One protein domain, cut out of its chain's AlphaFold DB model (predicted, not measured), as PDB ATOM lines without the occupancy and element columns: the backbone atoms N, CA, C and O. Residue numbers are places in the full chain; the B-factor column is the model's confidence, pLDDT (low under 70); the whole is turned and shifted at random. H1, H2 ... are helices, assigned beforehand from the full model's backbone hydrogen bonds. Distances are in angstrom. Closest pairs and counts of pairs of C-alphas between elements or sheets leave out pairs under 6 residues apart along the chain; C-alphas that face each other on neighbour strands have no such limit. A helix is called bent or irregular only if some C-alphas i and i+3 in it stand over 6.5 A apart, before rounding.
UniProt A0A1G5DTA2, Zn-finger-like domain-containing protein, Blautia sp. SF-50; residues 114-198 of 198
ATOM      1  N   TYR A 114       5.850  -2.821  -7.862       88.88
ATOM      2  CA  TYR A 114       5.025  -2.829  -6.641       88.88
ATOM      3  C   TYR A 114       4.980  -1.475  -5.910       88.88
ATOM      4  O   TYR A 114       4.164  -1.290  -5.009       88.88
ATOM      5  N   SER A 115       5.900  -0.557  -6.222       90.56
ATOM      6  CA  SER A 115       6.004   0.754  -5.568       90.56
ATOM      7  C   SER A 115       5.218   1.851  -6.288       90.56
ATOM      8  O   SER A 115       5.065   2.956  -5.760       90.56
ATOM      9  N   TYR A 116       4.700   1.549  -7.481       94.12
ATOM     10  CA  TYR A 116       4.000   2.506  -8.319       94.12
ATOM     11  C   TYR A 116       2.887   1.846  -9.130       94.12
ATOM     12  O   TYR A 116       3.111   0.893  -9.860       94.12
ATOM     13  N   PHE A 117       1.690   2.418  -9.060       93.44
ATOM     14  CA  PHE A 117       0.566   2.029  -9.902       93.44
ATOM     15  C   PHE A 117      -0.197   3.284 -10.306       93.44
ATOM     16  O   PHE A 117      -0.365   4.178  -9.483       93.44
ATOM     17  N   SER A 118      -0.677   3.363 -11.545       93.38
ATOM     18  CA  SER A 118      -1.461   4.507 -12.018       93.38
ATOM     19  C   SER A 118      -2.604   4.030 -12.901       93.38
ATOM     20  O   SER A 118      -2.388   3.535 -14.007       93.38
ATOM     21  N   HIS A 119      -3.829   4.154 -12.398       93.31
ATOM     22  CA  HIS A 119      -5.031   3.758 -13.120       93.31
ATOM     23  C   HIS A 119      -5.616   4.965 -13.862       93.31
ATOM     24  O   HIS A 119      -6.584   5.569 -13.406       93.31
ATOM     25  N   LYS A 120      -5.018   5.319 -15.011       92.50
ATOM     26  CA  LYS A 120      -5.420   6.499 -15.806       92.50
ATOM     27  C   LYS A 120      -6.873   6.445 -16.310       92.50
ATOM     28  O   LYS A 120      -7.449   7.488 -16.589       92.50
ATOM     29  N   ASN A 121      -7.465   5.251 -16.390       94.50
ATOM     30  CA  ASN A 121      -8.855   5.043 -16.814       94.50
ATOM     31  C   ASN A 121      -9.878   5.185 -15.670       94.50
ATOM     32  O   ASN A 121     -11.066   4.997 -15.903       94.50
ATOM     33  N   CYS A 122      -9.443   5.465 -14.439       92.88
ATOM     34  CA  CYS A 122     -10.356   5.680 -13.321       92.88
ATOM     35  C   CYS A 122     -11.161   6.971 -13.509       92.88
ATOM     36  O   CYS A 122     -10.607   8.011 -13.858       92.88
ATOM     37  N   GLU A 123     -12.447   6.929 -13.172       92.50
ATOM     38  CA  GLU A 123     -13.393   8.050 -13.241       92.50
ATOM     39  C   GLU A 123     -12.971   9.234 -12.361       92.50
ATOM     40  O   GLU A 123     -13.357  10.375 -12.602       92.50
ATOM     41  N   TYR A 124     -12.161   8.957 -11.340       88.06
ATOM     42  CA  TYR A 124     -11.640   9.948 -10.410       88.06
ATOM     43  C   TYR A 124     -10.228  10.418 -10.770       88.06
ATOM     44  O   TYR A 124      -9.662  11.201 -10.020       88.06
ATOM     45  N   PHE A 125      -9.614   9.949 -11.860       90.12
ATOM     46  CA  PHE A 125      -8.234  10.298 -12.194       90.12
ATOM     47  C   PHE A 125      -8.118  11.680 -12.872       90.12
ATOM     48  O   PHE A 125      -8.814  11.931 -13.856       90.12
ATOM     49  N   PRO A 126      -7.182  12.555 -12.440       87.12
ATOM     50  CA  PRO A 126      -6.400  12.487 -11.203       87.12
ATOM     51  C   PRO A 126      -7.248  12.867  -9.974       87.12
ATOM     52  O   PRO A 126      -7.951  13.875  -9.993       87.12
ATOM     53  N   CYS A 127      -7.120  12.119  -8.867       82.12
ATOM     54  CA  CYS A 127      -8.007  12.286  -7.698       82.12
ATOM     55  C   CYS A 127      -7.877  13.655  -7.011       82.12
ATOM     56  O   CYS A 127      -8.779  14.079  -6.293       82.12
ATOM     57  N   HIS A 128      -6.759  14.357  -7.229       82.56
ATOM     58  CA  HIS A 128      -6.493  15.677  -6.663       82.56
ATOM     59  C   HIS A 128      -6.235  16.710  -7.756       82.56
ATOM     60  O   HIS A 128      -5.431  16.496  -8.668       82.56
ATOM     61  N   LYS A 129      -6.855  17.887  -7.610       85.25
ATOM     62  CA  LYS A 129      -6.663  19.012  -8.533       85.25
ATOM     63  C   LYS A 129      -5.191  19.438  -8.592       85.25
ATOM     64  O   LYS A 129      -4.518  19.605  -7.569       85.25
ATOM     65  N   GLY A 130      -4.689  19.625  -9.812       85.44
ATOM     66  CA  GLY A 130      -3.302  20.022 -10.068       85.44
ATOM     67  C   GLY A 130      -2.272  18.991  -9.601       85.44
ATOM     68  O   GLY A 130      -1.172  19.373  -9.195       85.44
ATOM     69  N   ALA A 131      -2.642  17.712  -9.532       88.50
ATOM     70  CA  ALA A 131      -1.672  16.633  -9.440       88.50
ATOM     71  C   ALA A 131      -1.127  16.309 -10.837       88.50
ATOM     72  O   ALA A 131      -1.851  16.428 -11.822       88.50
ATOM     73  N   ASP A 132       0.148  15.933 -10.907       91.19
ATOM     74  CA  ASP A 132       0.823  15.565 -12.152       91.19
ATOM     75  C   ASP A 132       0.361  14.168 -12.608       91.19
ATOM     76  O   ASP A 132       0.671  13.199 -11.909       91.19
ATOM     77  N   PRO A 133      -0.359  14.036 -13.741       90.62
ATOM     78  CA  PRO A 133      -0.876  12.754 -14.218       90.62
ATOM     79  C   PRO A 133       0.210  11.718 -14.532       90.62
ATOM     80  O   PRO A 133      -0.031  10.520 -14.396       90.62
ATOM     81  N   GLU A 134       1.410  12.146 -14.929       91.06
ATOM     82  CA  GLU A 134       2.486  11.217 -15.299       91.06
ATOM     83  C   GLU A 134       3.232  10.666 -14.083       91.06
ATOM     84  O   GLU A 134       3.825   9.584 -14.131       91.06
ATOM     85  N   ASN A 135       3.146  11.379 -12.963       91.50
ATOM     86  CA  ASN A 135       3.758  10.999 -11.699       91.50
ATOM     87  C   ASN A 135       2.731  10.557 -10.633       91.50
ATOM     88  O   ASN A 135       3.085  10.324  -9.471       91.50
ATOM     89  N   PHE A 136       1.455  10.435 -11.012       93.50
ATOM     90  CA  PHE A 136       0.366  10.134 -10.089       93.50
ATOM     91  C   PHE A 136       0.355   8.660  -9.672       93.50
ATOM     92  O   PHE A 136       0.230   7.763 -10.509       93.50
ATOM     93  N   ASN A 137       0.428   8.414  -8.364       93.12
ATOM     94  CA  ASN A 137       0.399   7.087  -7.759       93.12
ATOM     95  C   ASN A 137      -0.980   6.783  -7.139       93.12
ATOM     96  O   ASN A 137      -1.419   7.434  -6.188       93.12
ATOM     97  N   CYS A 138      -1.649   5.761  -7.665       93.12
ATOM     98  CA  CYS A 138      -2.944   5.243  -7.226       93.12
ATOM     99  C   CYS A 138      -2.834   4.175  -6.124       93.12
ATOM    100  O   CYS A 138      -3.859   3.747  -5.605       93.12
ATOM    101  N   LEU A 139      -1.630   3.736  -5.724       92.62
ATOM    102  CA  LEU A 139      -1.480   2.733  -4.651       92.62
ATOM    103  C   LEU A 139      -2.136   3.156  -3.330       92.62
ATOM    104  O   LEU A 139      -2.574   2.318  -2.547       92.62
ATOM    105  N   PHE A 140      -2.207   4.460  -3.091       91.94
ATOM    106  CA  PHE A 140      -2.737   5.050  -1.872       91.94
ATOM    107  C   PHE A 140      -3.926   5.968  -2.184       91.94
ATOM    108  O   PHE A 140      -3.953   7.113  -1.741       91.94
ATOM    109  N   CYS A 141      -4.905   5.474  -2.961       87.06
ATOM    110  CA  CYS A 141      -6.158   6.192  -3.268       87.06
ATOM    111  C   CYS A 141      -6.868   6.744  -2.020       87.06
ATOM    112  O   CYS A 141      -7.482   7.803  -2.084       87.06
ATOM    113  N   TYR A 142      -6.736   6.063  -0.882       89.06
ATOM    114  CA  TYR A 142      -7.088   6.599   0.429       89.06
ATOM    115  C   TYR A 142      -5.823   6.885   1.224       89.06
ATOM    116  O   TYR A 142      -4.863   6.120   1.148       89.06
ATOM    117  N   CYS A 143      -5.833   7.951   2.028       91.75
ATOM    118  CA  CYS A 143      -4.685   8.327   2.847       91.75
ATOM    119  C   CYS A 143      -4.437   7.274   3.947       91.75
ATOM    120  O   CYS A 143      -5.172   7.252   4.939       91.75
ATOM    121  N   PRO A 144      -3.374   6.451   3.855       93.19
ATOM    122  CA  PRO A 144      -3.095   5.443   4.880       93.19
ATOM    123  C   PRO A 144      -2.617   6.085   6.191       93.19
ATOM    124  O   PRO A 144      -2.623   5.452   7.240       93.19
ATOM    125  N   LEU A 145      -2.217   7.360   6.147       95.62
ATOM    126  CA  LEU A 145      -1.698   8.118   7.284       95.62
ATOM    127  C   LEU A 145      -2.779   8.952   7.986       95.62
ATOM    128  O   LEU A 145      -2.457   9.833   8.785       95.62
ATOM    129  N   TYR A 146      -4.060   8.718   7.686       94.19
ATOM    130  CA  TYR A 146      -5.168   9.461   8.289       94.19
ATOM    131  C   TYR A 146      -5.109   9.415   9.824       94.19
ATOM    132  O   TYR A 146      -5.115  10.462  10.472       94.19
ATOM    133  N   ALA A 147      -4.930   8.213  10.384       93.31
ATOM    134  CA  ALA A 147      -4.904   7.955  11.826       93.31
ATOM    135  C   ALA A 147      -3.701   8.567  12.567       93.31
ATOM    136  O   ALA A 147      -3.735   8.678  13.788       93.31
ATOM    137  N   LEU A 148      -2.657   9.005  11.852       93.69
ATOM    138  CA  LEU A 148      -1.543   9.736  12.464       93.69
ATOM    139  C   LEU A 148      -1.906  11.181  12.828       93.69
ATOM    140  O   LEU A 148      -1.092  11.859  13.447       93.69
ATOM    141  N   GLY A 149      -3.088  11.669  12.432       92.12
ATOM    142  CA  GLY A 149      -3.504  13.038  12.717       92.12
ATOM    143  C   GLY A 149      -2.517  14.048  12.131       92.12
ATOM    144  O   GLY A 149      -2.207  13.989  10.937       92.12
ATOM    145  N   ASP A 150      -2.013  14.936  12.974       91.38
ATOM    146  CA  ASP A 150      -1.034  15.975  12.657       91.38
ATOM    147  C   ASP A 150       0.367  15.441  12.316       91.38
ATOM    148  O   ASP A 150       1.112  16.060  11.554       91.38
ATOM    149  N   LYS A 151       0.708  14.233  12.772       93.50
ATOM    150  CA  LYS A 151       2.027  13.611  12.553       93.50
ATOM    151  C   LYS A 151       2.227  13.035  11.153       93.50
ATOM    152  O   LYS A 151       3.300  12.506  10.847       93.50
ATOM    153  N   CYS A 152       1.213  13.110  10.287       93.94
ATOM    154  CA  CYS A 152       1.289  12.532   8.947       93.94
ATOM    155  C   CYS A 152       2.163  13.336   7.969       93.94
ATOM    156  O   CYS A 152       2.467  12.813   6.901       93.94
ATOM    157  N   GLY A 153       2.508  14.593   8.288       92.94
ATOM    158  CA  GLY A 153       3.363  15.460   7.460       92.94
ATOM    159  C   GLY A 153       2.797  15.821   6.078       92.94
ATOM    160  O   GLY A 153       3.544  16.244   5.202       92.94
ATOM    161  N   GLY A 154       1.494  15.616   5.867       93.06
ATOM    162  CA  GLY A 154       0.799  15.943   4.621       93.06
ATOM    163  C   GLY A 154       0.147  17.322   4.661       93.06
ATOM    164  O   GLY A 154       0.016  17.919   5.724       93.06
ATOM    165  N   ASN A 155      -0.312  17.799   3.504       94.12
ATOM    166  CA  ASN A 155      -1.087  19.034   3.406       94.12
ATOM    167  C   ASN A 155      -2.572  18.743   3.678       94.12
ATOM    168  O   ASN A 155      -3.292  18.337   2.768       94.12
ATOM    169  N   PHE A 156      -3.011  18.871   4.927       94.56
ATOM    170  CA  PHE A 156      -4.394  18.633   5.346       94.56
ATOM    171  C   PHE A 156      -4.918  19.820   6.158       94.56
ATOM    172  O   PHE A 156      -4.145  20.621   6.682       94.56
ATOM    173  N   ARG A 157      -6.237  19.883   6.325       94.88
ATOM    174  CA  ARG A 157      -6.910  20.798   7.255       94.88
ATOM    175  C   ARG A 157      -7.899  20.032   8.123       94.88
ATOM    176  O   ARG A 157      -8.364  18.963   7.733       94.88
ATOM    177  N   PHE A 158      -8.223  20.564   9.293       95.06
ATOM    178  CA  PHE A 158      -9.342  20.067  10.086       95.06
ATOM    179  C   PHE A 158     -10.557  20.955   9.842       95.06
ATOM    180  O   PHE A 158     -10.452  22.178   9.840       95.06
ATOM    181  N   THR A 159     -11.696  20.321   9.596       94.69
ATOM    182  CA  THR A 159     -13.001  20.991   9.556       94.69
ATOM    183  C   THR A 159     -13.426  21.412  10.965       94.69
ATOM    184  O   THR A 159     -12.900  20.896  11.953       94.69
ATOM    185  N   GLU A 160     -14.413  22.302  11.071       94.44
ATOM    186  CA  GLU A 160     -14.979  22.734  12.361       94.44
ATOM    187  C   GLU A 160     -15.529  21.560  13.189       94.44
ATOM    188  O   GLU A 160     -15.462  21.570  14.414       94.44
ATOM    189  N   SER A 161     -15.993  20.496  12.526       94.38
ATOM    190  CA  SER A 161     -16.460  19.257  13.157       94.38
ATOM    191  C   SER A 161     -15.333  18.277  13.525       94.38
ATOM    192  O   SER A 161     -15.608  17.137  13.893       94.38
ATOM    193  N   GLY A 162     -14.062  18.667  13.380       92.00
ATOM    194  CA  GLY A 162     -12.902  17.840  13.725       92.00
ATOM    195  C   GLY A 162     -12.558  16.742  12.711       92.00
ATOM    196  O   GLY A 162     -11.692  15.907  12.976       92.00
ATOM    197  N   ILE A 163     -13.192  16.727  11.535       93.75
ATOM    198  CA  ILE A 163     -12.878  15.771  10.462       93.75
ATOM    199  C   ILE A 163     -11.646  16.261   9.704       93.75
ATOM    200  O   ILE A 163     -11.574  17.433   9.322       93.75
ATOM    201  N   LYS A 164     -10.686  15.363   9.469       94.00
ATOM    202  CA  LYS A 164      -9.465  15.658   8.718       94.00
ATOM    203  C   LYS A 164      -9.753  15.624   7.216       94.00
ATOM    204  O   LYS A 164     -10.029  14.573   6.650       94.00
ATOM    205  N   ASP A 165      -9.629  16.771   6.567       93.81
ATOM    206  CA  ASP A 165      -9.805  16.944   5.129       93.81
ATOM    207  C   ASP A 165      -8.438  16.941   4.426       93.81
ATOM    208  O   ASP A 165      -7.579  17.791   4.673       93.81
ATOM    209  N   CYS A 166      -8.235  15.951   3.553       92.44
ATOM    210  CA  CYS A 166      -7.010  15.767   2.772       92.44
ATOM    211  C   CYS A 166      -7.181  16.159   1.295       92.44
ATOM    212  O   CYS A 166      -6.342  15.778   0.483       92.44
ATOM    213  N   THR A 167      -8.229  16.900   0.920       90.25
ATOM    214  CA  THR A 167      -8.548  17.233  -0.484       90.25
ATOM    215  C   THR A 167      -7.408  17.951  -1.218       90.25
ATOM    216  O   THR A 167      -7.238  17.783  -2.425       90.25
ATOM    217  N   GLU A 168      -6.567  18.702  -0.505       90.38
ATOM    218  CA  GLU A 168      -5.398  19.395  -1.070       90.38
ATOM    219  C   GLU A 168      -4.075  18.627  -0.880       90.38
ATOM    220  O   GLU A 168      -2.994  19.108  -1.242       90.38
ATOM    221  N   CYS A 169      -4.137  17.420  -0.314       92.56
ATOM    222  CA  CYS A 169      -2.974  16.591  -0.042       92.56
ATOM    223  C   CYS A 169      -2.607  15.750  -1.261       92.56
ATOM    224  O   CYS A 169      -3.353  14.877  -1.680       92.56
ATOM    225  N   LYS A 170      -1.395  15.934  -1.784       92.88
ATOM    226  CA  LYS A 170      -0.853  15.104  -2.879       92.88
ATOM    227  C   LYS A 170       0.240  14.154  -2.398       92.88
ATOM    228  O   LYS A 170       0.836  13.446  -3.201       92.88
ATOM    229  N   LEU A 171       0.533  14.162  -1.094       94.50
ATOM    230  CA  LEU A 171       1.639  13.416  -0.499       94.50
ATOM    231  C   LEU A 171       1.602  11.920  -0.856       94.50
ATOM    232  O   LEU A 171       2.611  11.443  -1.371       94.50
ATOM    233  N   PRO A 172       0.494  11.179  -0.672       93.75
ATOM    234  CA  PRO A 172       0.478   9.753  -1.000       93.75
ATOM    235  C   PRO A 172       0.444   9.471  -2.514       93.75
ATOM    236  O   PRO A 172       0.671   8.341  -2.930       93.75
ATOM    237  N   HIS A 173       0.207  10.494  -3.338       92.81
ATOM    238  CA  HIS A 173      -0.006  10.363  -4.778       92.81
ATOM    239  C   HIS A 173       1.218  10.679  -5.633       92.81
ATOM    240  O   HIS A 173       1.111  10.683  -6.852       92.81
ATOM    241  N   ARG A 174       2.380  10.937  -5.031       92.56
ATOM    242  CA  ARG A 174       3.639  11.105  -5.775       92.56
ATOM    243  C   ARG A 174       4.438   9.817  -5.742       92.56
ATOM    244  O   ARG A 174       4.557   9.200  -4.679       92.56
ATOM    245  N   ARG A 175       5.029   9.428  -6.874       92.56
ATOM    246  CA  ARG A 175       5.862   8.219  -6.962       92.56
ATOM    247  C   ARG A 175       7.010   8.242  -5.953       92.56
ATOM    248  O   ARG A 175       7.256   7.228  -5.303       92.56
ATOM    249  N   GLU A 176       7.663   9.391  -5.757       93.00
ATOM    250  CA  GLU A 176       8.802   9.492  -4.827       93.00
ATOM    251  C   GLU A 176       8.423   9.230  -3.357       93.00
ATOM    252  O   GLU A 176       9.278   8.894  -2.537       93.00
ATOM    253  N   ASN A 177       7.141   9.356  -3.003       94.75
ATOM    254  CA  ASN A 177       6.694   9.307  -1.613       94.75
ATOM    255  C   ASN A 177       6.349   7.898  -1.115       94.75
ATOM    256  O   ASN A 177       6.027   7.741   0.065       94.75
ATOM    257  N   PHE A 178       6.462   6.858  -1.950       94.12
ATOM    258  CA  PHE A 178       6.205   5.475  -1.530       94.12
ATOM    259  C   PHE A 178       7.008   5.091  -0.275       94.12
ATOM    260  O   PHE A 178       6.459   4.556   0.693       94.12
ATOM    261  N   GLY A 179       8.305   5.422  -0.250       91.88
ATOM    262  CA  GLY A 179       9.173   5.162   0.899       91.88
ATOM    263  C   GLY A 179       8.761   5.912   2.170       91.88
ATOM    264  O   GLY A 179       8.853   5.356   3.261       91.88
ATOM    265  N   TYR A 180       8.276   7.148   2.033       94.31
ATOM    266  CA  TYR A 180       7.791   7.944   3.162       94.31
ATOM    267  C   TYR A 180       6.532   7.321   3.772       94.31
ATOM    268  O   TYR A 180       6.477   7.075   4.976       94.31
ATOM    269  N   VAL A 181       5.540   7.013   2.931       94.38
ATOM    270  CA  VAL A 181       4.255   6.459   3.370       94.38
ATOM    271  C   VAL A 181       4.452   5.107   4.049       94.38
ATOM    272  O   VAL A 181       3.973   4.897   5.161       94.38
ATOM    273  N   THR A 182       5.214   4.207   3.423       91.94
ATOM    274  CA  THR A 182       5.519   2.889   4.000       91.94
ATOM    275  C   THR A 182       6.368   2.985   5.269       91.94
ATOM    276  O   THR A 182       6.150   2.223   6.209       91.94
ATOM    277  N   GLY A 183       7.285   3.954   5.355       91.06
ATOM    278  CA  GLY A 183       8.097   4.202   6.550       91.06
ATOM    279  C   GLY A 183       7.284   4.597   7.787       91.06
ATOM    280  O   GLY A 183       7.689   4.295   8.905       91.06
ATOM    281  N   LYS A 184       6.108   5.206   7.601       92.50
ATOM    282  CA  LYS A 184       5.205   5.623   8.683       92.50
ATOM    283  C   LYS A 184       4.356   4.493   9.280       92.50
ATOM    284  O   LYS A 184       3.714   4.692  10.311       92.50
ATOM    285  N   TYR A 185       4.373   3.290   8.700       90.62
ATOM    286  CA  TYR A 185       3.576   2.163   9.207       90.62
ATOM    287  C   TYR A 185       3.972   1.708  10.612       90.62
ATOM    288  O   TYR A 185       3.118   1.208  11.341       90.62
ATOM    289  N   SER A 186       5.228   1.891  11.031       88.06
ATOM    290  CA  SER A 186       5.634   1.570  12.405       88.06
ATOM    291  C   SER A 186       4.909   2.437  13.437       88.06
ATOM    292  O   SER A 186       4.519   1.929  14.483       88.06
ATOM    293  N   GLU A 187       4.672   3.715  13.126       91.62
ATOM    294  CA  GLU A 187       3.921   4.632  13.995       91.62
ATOM    295  C   GLU A 187       2.440   4.230  14.061       91.62
ATOM    296  O   GLU A 187       1.853   4.189  15.141       91.62
ATOM    297  N   LEU A 188       1.847   3.848  12.923       89.75
ATOM    298  CA  LEU A 188       0.481   3.314  12.874       89.75
ATOM    299  C   LEU A 188       0.342   2.029  13.705       89.75
ATOM    300  O   LEU A 188      -0.587   1.899  14.500       89.75
ATOM    301  N   ALA A 189       1.284   1.093  13.561       90.50
ATOM    302  CA  ALA A 189       1.298  -0.148  14.329       90.50
ATOM    303  C   ALA A 189       1.432   0.111  15.839       90.50
ATOM    304  O   ALA A 189       0.828  -0.595  16.648       90.50
ATOM    305  N   GLU A 190       2.185   1.140  16.234       91.81
ATOM    306  CA  GLU A 190       2.305   1.540  17.634       91.81
ATOM    307  C   GLU A 190       0.986   2.080  18.201       91.81
ATOM    308  O   GLU A 190       0.634   1.736  19.331       91.81
ATOM    309  N   ILE A 191       0.231   2.870  17.427       91.69
ATOM    310  CA  ILE A 191      -1.107   3.339  17.825       91.69
ATOM    311  C   ILE A 191      -2.028   2.146  18.097       91.69
ATOM    312  O   ILE A 191      -2.650   2.085  19.158       91.69
ATOM    313  N   VAL A 192      -2.061   1.172  17.182       90.38
ATOM    314  CA  VAL A 192      -2.872  -0.047  17.332       90.38
ATOM    315  C   VAL A 192      -2.444  -0.849  18.563       90.38
ATOM    316  O   VAL A 192      -3.287  -1.326  19.320       90.38
ATOM    317  N   ARG A 193      -1.136  -0.972  18.815       92.31
ATOM    318  CA  ARG A 193      -0.620  -1.667  20.003       92.31
ATOM    319  C   ARG A 193      -1.078  -0.996  21.299       92.31
ATOM    320  O   ARG A 193      -1.594  -1.684  22.173       92.31
ATOM    321  N   LYS A 194      -0.966   0.333  21.393       93.06
ATOM    322  CA  LYS A 194      -1.378   1.107  22.579       93.06
ATOM    323  C   LYS A 194      -2.876   1.017  22.870       93.06
ATOM    324  O   LYS A 194      -3.270   1.165  24.019       93.06
ATOM    325  N   GLN A 195      -3.712   0.778  21.861       90.19
ATOM    326  CA  GLN A 195      -5.148   0.560  22.061       90.19
ATOM    327  C   GLN A 195      -5.464  -0.784  22.727       90.19
ATOM    328  O   GLN A 195      -6.496  -0.887  23.372       90.19
ATOM    329  N   ARG A 196      -4.598  -1.798  22.586       88.31
ATOM    330  CA  ARG A 196      -4.769  -3.110  23.242       88.31
ATOM    331  C   ARG A 196      -4.245  -3.148  24.675       88.31
ATOM    332  O   ARG A 196      -4.561  -4.078  25.404       88.31
ATOM    333  N   GLU A 197      -3.375  -2.204  25.027       84.56
ATOM    334  CA  GLU A 197      -2.776  -2.070  26.360       84.56
ATOM    335  C   GLU A 197      -3.648  -1.215  27.307       84.56
ATOM    336  O   GLU A 197      -3.316  -1.087  28.483       84.56
ATOM    337  N   LYS A 198      -4.739  -0.629  26.794       55.34
ATOM    338  CA  LYS A 198      -5.776   0.084  27.553       55.34
ATOM    339  C   LYS A 198      -6.966  -0.827  27.814       55.34
ATOM    340  O   LYS A 198      -7.569  -0.659  28.894       55.34
TER     341      LYS A 198
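AT A GLANCE: This is residues 114 to 198 of the 198 residues of the protein "Zn-finger-like domain-containing protein" of Blautia sp. SF-50 (UniProt A0A1G5DTA2). Little regular structure: a body of winding loops has two helices, H2 and H3, following each other end to end along one side, and small H1 beside H3; residues 193 to 198 stick out at H3's far end. The printed part has 85 residues, 28 of them in the helices H1, H2, H3, in that order; the class is all helix, with no named strand. It is only just compact, close to loose, with a radius of gyration of the C-alphas of 14.1 A and spans of 45 by 35 by 20 A.

IN THESE COORDINATES: Residues 114 to 145 hold no named element. H1, residues 146 to 152, begins with C-alpha 146 at (-5.168, 9.461, 8.289) and is irregular, C-alphas 147 and 150 being 8.9 A apart. In the stretch that follows, residues 157 to 158 pair with 164 to 165, antiparallel. H2, residues 175 to 183, measures 14.3 A and is irregular, C-alphas 176 and 179 being 7.2 A apart. H3, residues 185 to 196, measures 17.2 A and ends with C-alpha 196 at (-4.769, -3.110, 23.242).

HOW THE PARTS SIT: H1 and H3 only just touch, with 3 pairs of C-alphas within 8 A, H3 with residues 187 to 188 alone; the closest C-alphas, of Leu 148 and Leu 188, are 6.7 A apart. They run opposite ways at a steep tilt of 65 degrees. H1 and H2 are apart; H2 and H3 meet only through their link. O i to N i+4 pairs within hydrogen-bond range number 0 of 3 in H1, beside 2 of 4 O i to N i+3 pairs, 3 of 5 in H2 and 7 of 8 in H3.

THE WHOLE: The C-alphas farthest apart, of Glu 134 and Lys 198, are 45.0 A apart. The printed part has no cut; the link H1 to H2 is long, H2 to H3 tight. Mean pLDDT of the printed part is 91.4, with residue 198 under 70.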